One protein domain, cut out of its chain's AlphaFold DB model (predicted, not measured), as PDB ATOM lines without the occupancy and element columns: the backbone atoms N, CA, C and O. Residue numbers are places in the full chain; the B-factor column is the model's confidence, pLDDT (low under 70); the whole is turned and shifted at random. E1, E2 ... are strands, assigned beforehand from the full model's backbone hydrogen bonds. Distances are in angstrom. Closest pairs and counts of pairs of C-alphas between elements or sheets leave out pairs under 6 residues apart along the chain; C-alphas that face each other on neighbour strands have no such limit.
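AT A GLANCE: This is residues 141 to 208 of the 1125 residues of an uncharacterized protein of Bacteroides uniformis (UniProt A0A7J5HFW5). Little regular structure stands here: one twisted sheet, a meander of four strands, each the antiparallel neighbour of the one before, with long loops 171 to 182 and 190 to 204 bulging toward one face. The 68 printed residues have no named helix; E1, E2, E3, E4 follow in that order along the chain and across the sheet. The class is all strand, with 21 residues in named elements; the whole is compact, radius of gyration of the C-alphas 11.7 A, spanning 35 by 23 by 18 A.

HOW THE PARTS SIT: Start at edge strand E1, residues 155 to 159. E2, residues 165 to 170, forms a hairpin with it, antiparallel at 164 degrees; find N 157 and O 168 within hydrogen-bond range, 2.8 A. E3, residues 183 to 189, forms a hairpin with E2 at 170 degrees; see N 167 and O 187, 2.7 A. Edge strand E4, residues 205 to 207, forms a hairpin with E3 at 165 degrees; see N 186 and O 206, 2.8 A.

IN THESE COORDINATES: Find C-alpha 155 at (33.167, -13.112, -15.288); E1 runs 12.9 A, E2 16.4 A, E3 14.4 A and E4 6.8 A, to C-alpha 207 at (25.290, -15.015, -28.002).

THE WHOLE: The printed part has no cut; its farthest C-alphas, Asp 149 and Asn 202, are 34.7 A apart. Links E2 to E3 and E3 to E4 are long. Of the printed residues in this predicted model, 24 are under pLDDT 70, among them 141 to 152.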
ATOM      1  N   LEU A 141      41.949  -8.160 -19.101       40.34
ATOM      2  CA  LEU A 141      41.220  -7.521 -18.001       40.34
ATOM      3  C   LEU A 141      40.128  -8.497 -17.539       40.34
ATOM      4  O   LEU A 141      39.026  -8.492 -18.077       40.34
ATOM      5  N   ALA A 142      40.453  -9.378 -16.592       44.56
ATOM      6  CA  ALA A 142      39.480 -10.255 -15.941       44.56
ATOM      7  C   ALA A 142      39.282  -9.785 -14.497       44.56
ATOM      8  O   ALA A 142      40.201  -9.855 -13.678       44.56
ATOM      9  N   GLN A 143      38.082  -9.309 -14.166       42.78
ATOM     10  CA  GLN A 143      37.671  -9.183 -12.772       42.78
ATOM     11  C   GLN A 143      37.416 -10.609 -12.273       42.78
ATOM     12  O   GLN A 143      36.373 -11.193 -12.550       42.78
ATOM     13  N   THR A 144      38.420 -11.225 -11.646       45.88
ATOM     14  CA  THR A 144      38.324 -12.622 -11.211       45.88
ATOM     15  C   THR A 144      37.399 -12.721 -10.007       45.88
ATOM     16  O   THR A 144      37.697 -12.236  -8.913       45.88
ATOM     17  N   GLY A 145      36.236 -13.324 -10.238       48.28
ATOM     18  CA  GLY A 145      35.370 -13.812  -9.185       48.28
ATOM     19  C   GLY A 145      35.985 -15.028  -8.482       48.28
ATOM     20  O   GLY A 145      36.961 -15.627  -8.933       48.28
ATOM     21  N   ASN A 146      35.470 -15.333  -7.298       54.59
ATOM     22  CA  ASN A 146      35.986 -16.391  -6.440       54.59
ATOM     23  C   ASN A 146      35.560 -17.768  -6.984       54.59
ATOM     24  O   ASN A 146      34.386 -18.101  -6.906       54.59
ATOM     25  N   PHE A 147      36.506 -18.599  -7.442       57.31
ATOM     26  CA  PHE A 147      36.239 -19.950  -7.978       57.31
ATOM     27  C   PHE A 147      35.572 -20.922  -6.991       57.31
ATOM     28  O   PHE A 147      35.122 -21.988  -7.396       57.31
ATOM     29  N   THR A 148      35.522 -20.593  -5.698       56.25
ATOM     30  CA  THR A 148      34.883 -21.428  -4.662       56.25
ATOM     31  C   THR A 148      33.472 -20.980  -4.286       56.25
ATOM     32  O   THR A 148      32.790 -21.695  -3.561       56.25
ATOM     33  N   ASP A 149      33.046 -19.812  -4.761       65.12
ATOM     34  CA  ASP A 149      31.747 -19.212  -4.467       65.12
ATOM     35  C   ASP A 149      30.917 -19.223  -5.754       65.12
ATOM     36  O   ASP A 149      31.257 -18.528  -6.711       65.12
ATOM     37  N   GLU A 150      29.882 -20.062  -5.791       66.12
ATOM     38  CA  GLU A 150      29.057 -20.334  -6.977       66.12
ATOM     39  C   GLU A 150      28.427 -19.044  -7.537       66.12
ATOM     40  O   GLU A 150      28.446 -18.822  -8.746       66.12
ATOM     41  N   ASP A 151      28.053 -18.105  -6.659       60.94
ATOM     42  CA  ASP A 151      27.495 -16.791  -7.018       60.94
ATOM     43  C   ASP A 151      28.531 -15.827  -7.632       60.94
ATOM     44  O   ASP A 151      28.195 -14.729  -8.086       60.94
ATOM     45  N   ARG A 152      29.819 -16.194  -7.631       58.03
ATOM     46  CA  ARG A 152      30.932 -15.389  -8.163       58.03
ATOM     47  C   ARG A 152      31.699 -16.089  -9.283       58.03
ATOM     48  O   ARG A 152      32.765 -15.609  -9.660       58.03
ATOM     49  N   GLN A 153      31.178 -17.175  -9.848       74.00
ATOM     50  CA  GLN A 153      31.790 -17.887 -10.982       74.00
ATOM     51  C   GLN A 153      31.398 -17.318 -12.361       74.00
ATOM     52  O   GLN A 153      31.648 -17.938 -13.395       74.00
ATOM     53  N   THR A 154      30.830 -16.112 -12.386       71.50
ATOM     54  CA  THR A 154      30.535 -15.341 -13.598       71.50
ATOM     55  C   THR A 154      31.576 -14.244 -13.804       71.50
ATOM     56  O   THR A 154      31.763 -13.402 -12.920       71.50
ATOM     57  N   TYR A 155      32.232 -14.198 -14.964       67.69
ATOM     58  CA  TYR A 155      33.167 -13.112 -15.288       67.69
ATOM     59  C   TYR A 155      33.304 -12.860 -16.793       67.69
ATOM     60  O   TYR A 155      32.866 -13.644 -17.634       67.69
ATOM     61  N   ILE A 156      33.930 -11.728 -17.126       73.06
ATOM     62  CA  ILE A 156      34.195 -11.288 -18.497       73.06
ATOM     63  C   ILE A 156      35.700 -11.352 -18.758       73.06
ATOM     64  O   ILE A 156      36.502 -10.926 -17.925       73.06
ATOM     65  N   LEU A 157      36.074 -11.869 -19.924       74.50
ATOM     66  CA  LEU A 157      37.443 -11.908 -20.424       74.50
ATOM     67  C   LEU A 157      37.560 -11.015 -21.654       74.50
ATOM     68  O   LEU A 157      36.878 -11.249 -22.646       74.50
ATOM     69  N   ILE A 158      38.463 -10.044 -21.620       75.62
ATOM     70  CA  ILE A 158      38.853  -9.281 -22.808       75.62
ATOM     71  C   ILE A 158      40.189  -9.847 -23.291       75.62
ATOM     72  O   ILE A 158      41.177  -9.755 -22.567       75.62
ATOM     73  N   ASP A 159      40.205 -10.457 -24.475       70.25
ATOM     74  CA  ASP A 159      41.373 -11.086 -25.098       70.25
ATOM     75  C   ASP A 159      41.762 -10.315 -26.364       70.25
ATOM     76  O   ASP A 159      41.019 -10.298 -27.349       70.25
ATOM     77  N   THR A 160      42.929  -9.671 -26.331       71.06
ATOM     78  CA  THR A 160      43.469  -8.871 -27.443       71.06
ATOM     79  C   THR A 160      44.739  -9.468 -28.051       71.06
ATOM     80  O   THR A 160      45.514  -8.764 -28.707       71.06
ATOM     81  N   VAL A 161      45.000 -10.764 -27.843       55.62
ATOM     82  CA  VAL A 161      46.286 -11.376 -28.199       55.62
ATOM     83  C   VAL A 161      46.221 -12.552 -29.152       55.62
ATOM     84  O   VAL A 161      45.238 -13.267 -29.280       55.62
ATOM     85  N   GLY A 162      47.333 -12.790 -29.859       61.91
ATOM     86  CA  GLY A 162      47.473 -13.949 -30.748       61.91
ATOM     87  C   GLY A 162      46.543 -13.930 -31.967       61.91
ATOM     88  O   GLY A 162      46.359 -14.967 -32.600       61.91
ATOM     89  N   GLY A 163      45.981 -12.768 -32.312       66.75
ATOM     90  CA  GLY A 163      44.962 -12.617 -33.353       66.75
ATOM     91  C   GLY A 163      43.527 -12.698 -32.832       66.75
ATOM     92  O   GLY A 163      42.606 -12.579 -33.642       66.75
ATOM     93  N   ASN A 164      43.347 -12.864 -31.518       66.69
ATOM     94  CA  ASN A 164      42.086 -12.615 -30.840       66.69
ATOM     95  C   ASN A 164      41.952 -11.115 -30.570       66.69
ATOM     96  O   ASN A 164      42.920 -10.443 -30.219       66.69
ATOM     97  N   ASN A 165      40.753 -10.595 -30.777       78.44
ATOM     98  CA  ASN A 165      40.327  -9.276 -30.340       78.44
ATOM     99  C   ASN A 165      38.850  -9.408 -29.976       78.44
ATOM    100  O   ASN A 165      37.977  -9.091 -30.790       78.44
ATOM    101  N   CYS A 166      38.582 -10.020 -28.823       80.62
ATOM    102  CA  CYS A 166      37.238 -10.391 -28.404       80.62
ATOM    103  C   CYS A 166      37.000 -10.241 -26.898       80.62
ATOM    104  O   CYS A 166      37.900 -10.412 -26.082       80.62
ATOM    105  N   ILE A 167      35.747  -9.991 -26.535       84.50
ATOM    106  CA  ILE A 167      35.192  -9.983 -25.186       84.50
ATOM    107  C   ILE A 167      34.364 -11.262 -25.035       84.50
ATOM    108  O   ILE A 167      33.427 -11.459 -25.800       84.50
ATOM    109  N   THR A 168      34.693 -12.140 -24.089       82.50
ATOM    110  CA  THR A 168      33.987 -13.407 -23.822       82.50
ATOM    111  C   THR A 168      33.328 -13.371 -22.442       82.50
ATOM    112  O   THR A 168      33.948 -12.936 -21.473       82.50
ATOM    113  N   PHE A 169      32.090 -13.847 -22.350       84.06
ATOM    114  CA  PHE A 169      31.296 -13.954 -21.127       84.06
ATOM    115  C   PHE A 169      31.276 -15.407 -20.651       84.06
ATOM    116  O   PHE A 169      30.934 -16.307 -21.424       84.06
ATOM    117  N   PHE A 170      31.617 -15.614 -19.383       82.81
ATOM    118  CA  PHE A 170      31.684 -16.927 -18.754       82.81
ATOM    119  C   PHE A 170      30.647 -17.071 -17.649       82.81
ATOM    120  O   PHE A 170      30.376 -16.114 -16.919       82.81
ATOM    121  N   ASP A 171      30.122 -18.284 -17.517       82.44
ATOM    122  CA  ASP A 171      29.202 -18.681 -16.457       82.44
ATOM    123  C   ASP A 171      29.631 -20.035 -15.871       82.44
ATOM    124  O   ASP A 171      30.142 -20.892 -16.598       82.44
ATOM    125  N   HIS A 172      29.466 -20.212 -14.556       80.38
ATOM    126  CA  HIS A 172      29.926 -21.390 -13.800       80.38
ATOM    127  C   HIS A 172      31.408 -21.763 -14.035       80.38
ATOM    128  O   HIS A 172      31.780 -22.941 -14.030       80.38
ATOM    129  N   ALA A 173      32.276 -20.772 -14.266       74.12
ATOM    130  CA  ALA A 173      33.705 -20.978 -14.484       74.12
ATOM    131  C   ALA A 173      34.428 -21.221 -13.147       74.12
ATOM    132  O   ALA A 173      34.866 -20.301 -12.457       74.12
ATOM    133  N   ASN A 174      34.526 -22.496 -12.775       69.56
ATOM    134  CA  ASN A 174      35.050 -22.981 -11.494       69.56
ATOM    135  C   ASN A 174      36.555 -23.334 -11.515       69.56
ATOM    136  O   ASN A 174      37.117 -23.728 -10.490       69.56
ATOM    137  N   THR A 175      37.221 -23.174 -12.660       65.00
ATOM    138  CA  THR A 175      38.650 -23.449 -12.874       65.00
ATOM    139  C   THR A 175      39.313 -22.340 -13.696       65.00
ATOM    140  O   THR A 175      38.655 -21.537 -14.351       65.00
ATOM    141  N   TRP A 176      40.650 -22.298 -13.675       59.97
ATOM    142  CA  TRP A 176      41.434 -21.397 -14.531       59.97
ATOM    143  C   TRP A 176      41.449 -21.830 -16.005       59.97
ATOM    144  O   TRP A 176      41.541 -20.981 -16.890       59.97
ATOM    145  N   ASP A 177      41.347 -23.135 -16.261       65.50
ATOM    146  CA  ASP A 177      41.198 -23.709 -17.597       65.50
ATOM    147  C   ASP A 177      39.711 -23.894 -17.882       65.50
ATOM    148  O   ASP A 177      39.122 -24.924 -17.557       65.50
ATOM    149  N   VAL A 178      39.104 -22.844 -18.427       68.75
ATOM    150  CA  VAL A 178      37.663 -22.798 -18.667       68.75
ATOM    151  C   VAL A 178      37.304 -23.646 -19.878       68.75
ATOM    152  O   VAL A 178      37.902 -23.508 -20.952       68.75
ATOM    153  N   GLU A 179      36.313 -24.515 -19.725       74.50
ATOM    154  CA  GLU A 179      35.834 -25.358 -20.810       74.50
ATOM    155  C   GLU A 179      35.024 -24.531 -21.821       74.50
ATOM    156  O   GLU A 179      34.304 -23.608 -21.433       74.50
ATOM    157  N   PRO A 180      35.036 -24.881 -23.124       77.00
ATOM    158  CA  PRO A 180      34.182 -24.223 -24.113       77.00
ATOM    159  C   PRO A 180      32.697 -24.228 -23.730       77.00
ATOM    160  O   PRO A 180      31.964 -23.339 -24.144       77.00
ATOM    161  N   ALA A 181      32.262 -25.207 -22.927       75.56
ATOM    162  CA  ALA A 181      30.903 -25.304 -22.412       75.56
ATOM    163  C   ALA A 181      30.504 -24.116 -21.511       75.56
ATOM    164  O   ALA A 181      29.344 -23.710 -21.521       75.56
ATOM    165  N   GLN A 182      31.468 -23.557 -20.778       80.00
ATOM    166  CA  GLN A 182      31.306 -22.447 -19.832       80.00
ATOM    167  C   GLN A 182      31.429 -21.070 -20.520       80.00
ATOM    168  O   GLN A 182      31.163 -20.036 -19.907       80.00
ATOM    169  N   GLU A 183      31.815 -21.032 -21.805       83.12
ATOM    170  CA  GLU A 183      31.793 -19.829 -22.645       83.12
ATOM    171  C   GLU A 183      30.374 -19.589 -23.176       83.12
ATOM    172  O   GLU A 183      29.918 -20.237 -24.124       83.12
ATOM    173  N   MET A 184      29.658 -18.645 -22.570       79.00
ATOM    174  CA  MET A 184      28.245 -18.422 -22.875       79.00
ATOM    175  C   MET A 184      28.036 -17.504 -24.069       79.00
ATOM    176  O   MET A 184      27.079 -17.675 -24.820       79.00
ATOM    177  N   SER A 185      28.882 -16.494 -24.257       83.62
ATOM    178  CA  SER A 185      28.766 -15.532 -25.361       83.62
ATOM    179  C   SER A 185      30.103 -14.848 -25.626       83.62
ATOM    180  O   SER A 185      30.928 -14.749 -24.719       83.62
ATOM    181  N   TRP A 186      30.327 -14.332 -26.834       85.31
ATOM    182  CA  TRP A 186      31.463 -13.456 -27.118       85.31
ATOM    183  C   TRP A 186      31.165 -12.415 -28.200       85.31
ATOM    184  O   TRP A 186      30.277 -12.586 -29.031       85.31
ATOM    185  N   ILE A 187      31.945 -11.335 -28.188       81.88
ATOM    186  CA  ILE A 187      31.926 -10.244 -29.166       81.88
ATOM    187  C   ILE A 187      33.361 -10.004 -29.621       81.88
ATOM    188  O   ILE A 187      34.241  -9.838 -28.790       81.88
ATOM    189  N   GLY A 188      33.606  -9.953 -30.921       77.31
ATOM    190  CA  GLY A 188      34.918  -9.770 -31.530       77.31
ATOM    191  C   GLY A 188      35.539 -11.070 -32.044       77.31
ATOM    192  O   GLY A 188      35.000 -12.164 -31.878       77.31
ATOM    193  N   LYS A 189      36.688 -10.946 -32.710       79.31
ATOM    194  CA  LYS A 189      37.323 -12.043 -33.450       79.31
ATOM    195  C   LYS A 189      38.072 -12.978 -32.503       79.31
ATOM    196  O   LYS A 189      38.953 -12.522 -31.778       79.31
ATOM    197  N   LYS A 190      37.785 -14.279 -32.562       79.69
ATOM    198  CA  LYS A 190      38.475 -15.317 -31.782       79.69
ATOM    199  C   LYS A 190      39.055 -16.353 -32.741       79.69
ATOM    200  O   LYS A 190      38.306 -17.079 -33.373       79.69
ATOM    201  N   LYS A 191      40.377 -16.355 -32.887       78.56
ATOM    202  CA  LYS A 191      41.156 -17.067 -33.902       78.56
ATOM    203  C   LYS A 191      41.527 -18.490 -33.468       78.56
ATOM    204  O   LYS A 191      42.023 -18.708 -32.363       78.56
ATOM    205  N   GLY A 192      41.377 -19.446 -34.381       74.62
ATOM    206  CA  GLY A 192      41.734 -20.854 -34.238       74.62
ATOM    207  C   GLY A 192      40.925 -21.629 -33.195       74.62
ATOM    208  O   GLY A 192      41.406 -22.665 -32.733       74.62
ATOM    209  N   ARG A 193      39.741 -21.151 -32.783       73.00
ATOM    210  CA  ARG A 193      38.916 -21.824 -31.761       73.00
ATOM    211  C   ARG A 193      37.560 -22.253 -32.300       73.00
ATOM    212  O   ARG A 193      36.921 -21.553 -33.073       73.00
ATOM    213  N   THR A 194      37.100 -23.399 -31.811       77.12
ATOM    214  CA  THR A 194      35.715 -23.848 -31.954       77.12
ATOM    215  C   THR A 194      35.075 -23.843 -30.576       77.12
ATOM    216  O   THR A 194      35.577 -24.496 -29.663       77.12
ATOM    217  N   VAL A 195      33.991 -23.093 -30.415       74.38
ATOM    218  CA  VAL A 195      33.266 -22.960 -29.147       74.38
ATOM    219  C   VAL A 195      31.866 -23.505 -29.381       74.38
ATOM    220  O   VAL A 195      31.176 -23.049 -30.288       74.38
ATOM    221  N   HIS A 196      31.462 -24.535 -28.633       70.62
ATOM    222  CA  HIS A 196      30.177 -25.229 -28.837       70.62
ATOM    223  C   HIS A 196      29.915 -25.708 -30.281       70.62
ATOM    224  O   HIS A 196      28.785 -25.672 -30.758       70.62
ATOM    225  N   GLY A 197      30.958 -26.130 -31.001       69.88
ATOM    226  CA  GLY A 197      30.848 -26.556 -32.404       69.88
ATOM    227  C   GLY A 197      30.815 -25.411 -33.426       69.88
ATOM    228  O   GLY A 197      30.780 -25.677 -34.623       69.88
ATOM    229  N   ILE A 198      30.875 -24.152 -32.981       70.94
ATOM    230  CA  ILE A 198      30.907 -22.974 -33.851       70.94
ATOM    231  C   ILE A 198      32.369 -22.560 -34.088       70.94
ATOM    232  O   ILE A 198      33.073 -22.276 -33.112       70.94
ATOM    233  N   PRO A 199      32.846 -22.501 -35.347       78.38
ATOM    234  CA  PRO A 199      34.182 -22.009 -35.671       78.38
ATOM    235  C   PRO A 199      34.232 -20.489 -35.467       78.38
ATOM    236  O   PRO A 199      33.703 -19.723 -36.273       78.38
ATOM    237  N   ALA A 200      34.846 -20.050 -34.370       75.25
ATOM    238  CA  ALA A 200      34.749 -18.675 -33.888       75.25
ATOM    239  C   ALA A 200      35.429 -17.640 -34.810       75.25
ATOM    240  O   ALA A 200      35.089 -16.461 -34.763       75.25
ATOM    241  N   ASP A 201      36.320 -18.080 -35.702       75.25
ATOM    242  CA  ASP A 201      37.016 -17.241 -36.687       75.25
ATOM    243  C   ASP A 201      36.076 -16.585 -37.711       75.25
ATOM    244  O   ASP A 201      36.430 -15.551 -38.279       75.25
ATOM    245  N   ASN A 202      34.896 -17.173 -37.935       73.56
ATOM    246  CA  ASN A 202      33.940 -16.745 -38.962       73.56
ATOM    247  C   ASN A 202      32.891 -15.747 -38.450       73.56
ATOM    248  O   ASN A 202      32.095 -15.247 -39.240       73.56
ATOM    249  N   TYR A 203      32.859 -15.465 -37.144       70.06
ATOM    250  CA  TYR A 203      31.772 -14.709 -36.523       70.06
ATOM    251  C   TYR A 203      32.304 -13.583 -35.640       70.06
ATOM    252  O   TYR A 203      33.148 -13.792 -34.770       70.06
ATOM    253  N   SER A 204      31.762 -12.381 -35.838       70.44
ATOM    254  CA  SER A 204      32.121 -11.185 -35.064       70.44
ATOM    255  C   SER A 204      31.383 -11.077 -33.729       70.44
ATOM    256  O   SER A 204      31.770 -10.258 -32.905       70.44
ATOM    257  N   ALA A 205      30.327 -11.862 -33.500       76.25
ATOM    258  CA  ALA A 205      29.674 -12.012 -32.202       76.25
ATOM    259  C   ALA A 205      28.822 -13.286 -32.185       76.25
ATOM    260  O   ALA A 205      28.211 -13.637 -33.195       76.25
ATOM    261  N   VAL A 206      28.754 -13.957 -31.040       76.69
ATOM    262  CA  VAL A 206      27.871 -15.104 -30.807       76.69
ATOM    263  C   VAL A 206      27.307 -14.993 -29.401       76.69
ATOM    264  O   VAL A 206      28.054 -14.844 -28.435       76.69
ATOM    265  N   PHE A 207      25.985 -15.096 -29.279       75.88
ATOM    266  CA  PHE A 207      25.290 -15.015 -28.002       75.88
ATOM    267  C   PHE A 207      24.451 -16.271 -27.751       75.88
ATOM    268  O   PHE A 207      23.819 -16.788 -28.673       75.88
ATOM    269  N   ARG A 208      24.405 -16.755 -26.505       66.50
ATOM    270  CA  ARG A 208      23.553 -17.885 -26.088       66.50
ATOM    271  C   ARG A 208      22.592 -17.457 -24.989       66.50
ATOM    272  O   ARG A 208      22.880 -16.532 -24.241       66.50
TER     273      ARG A 208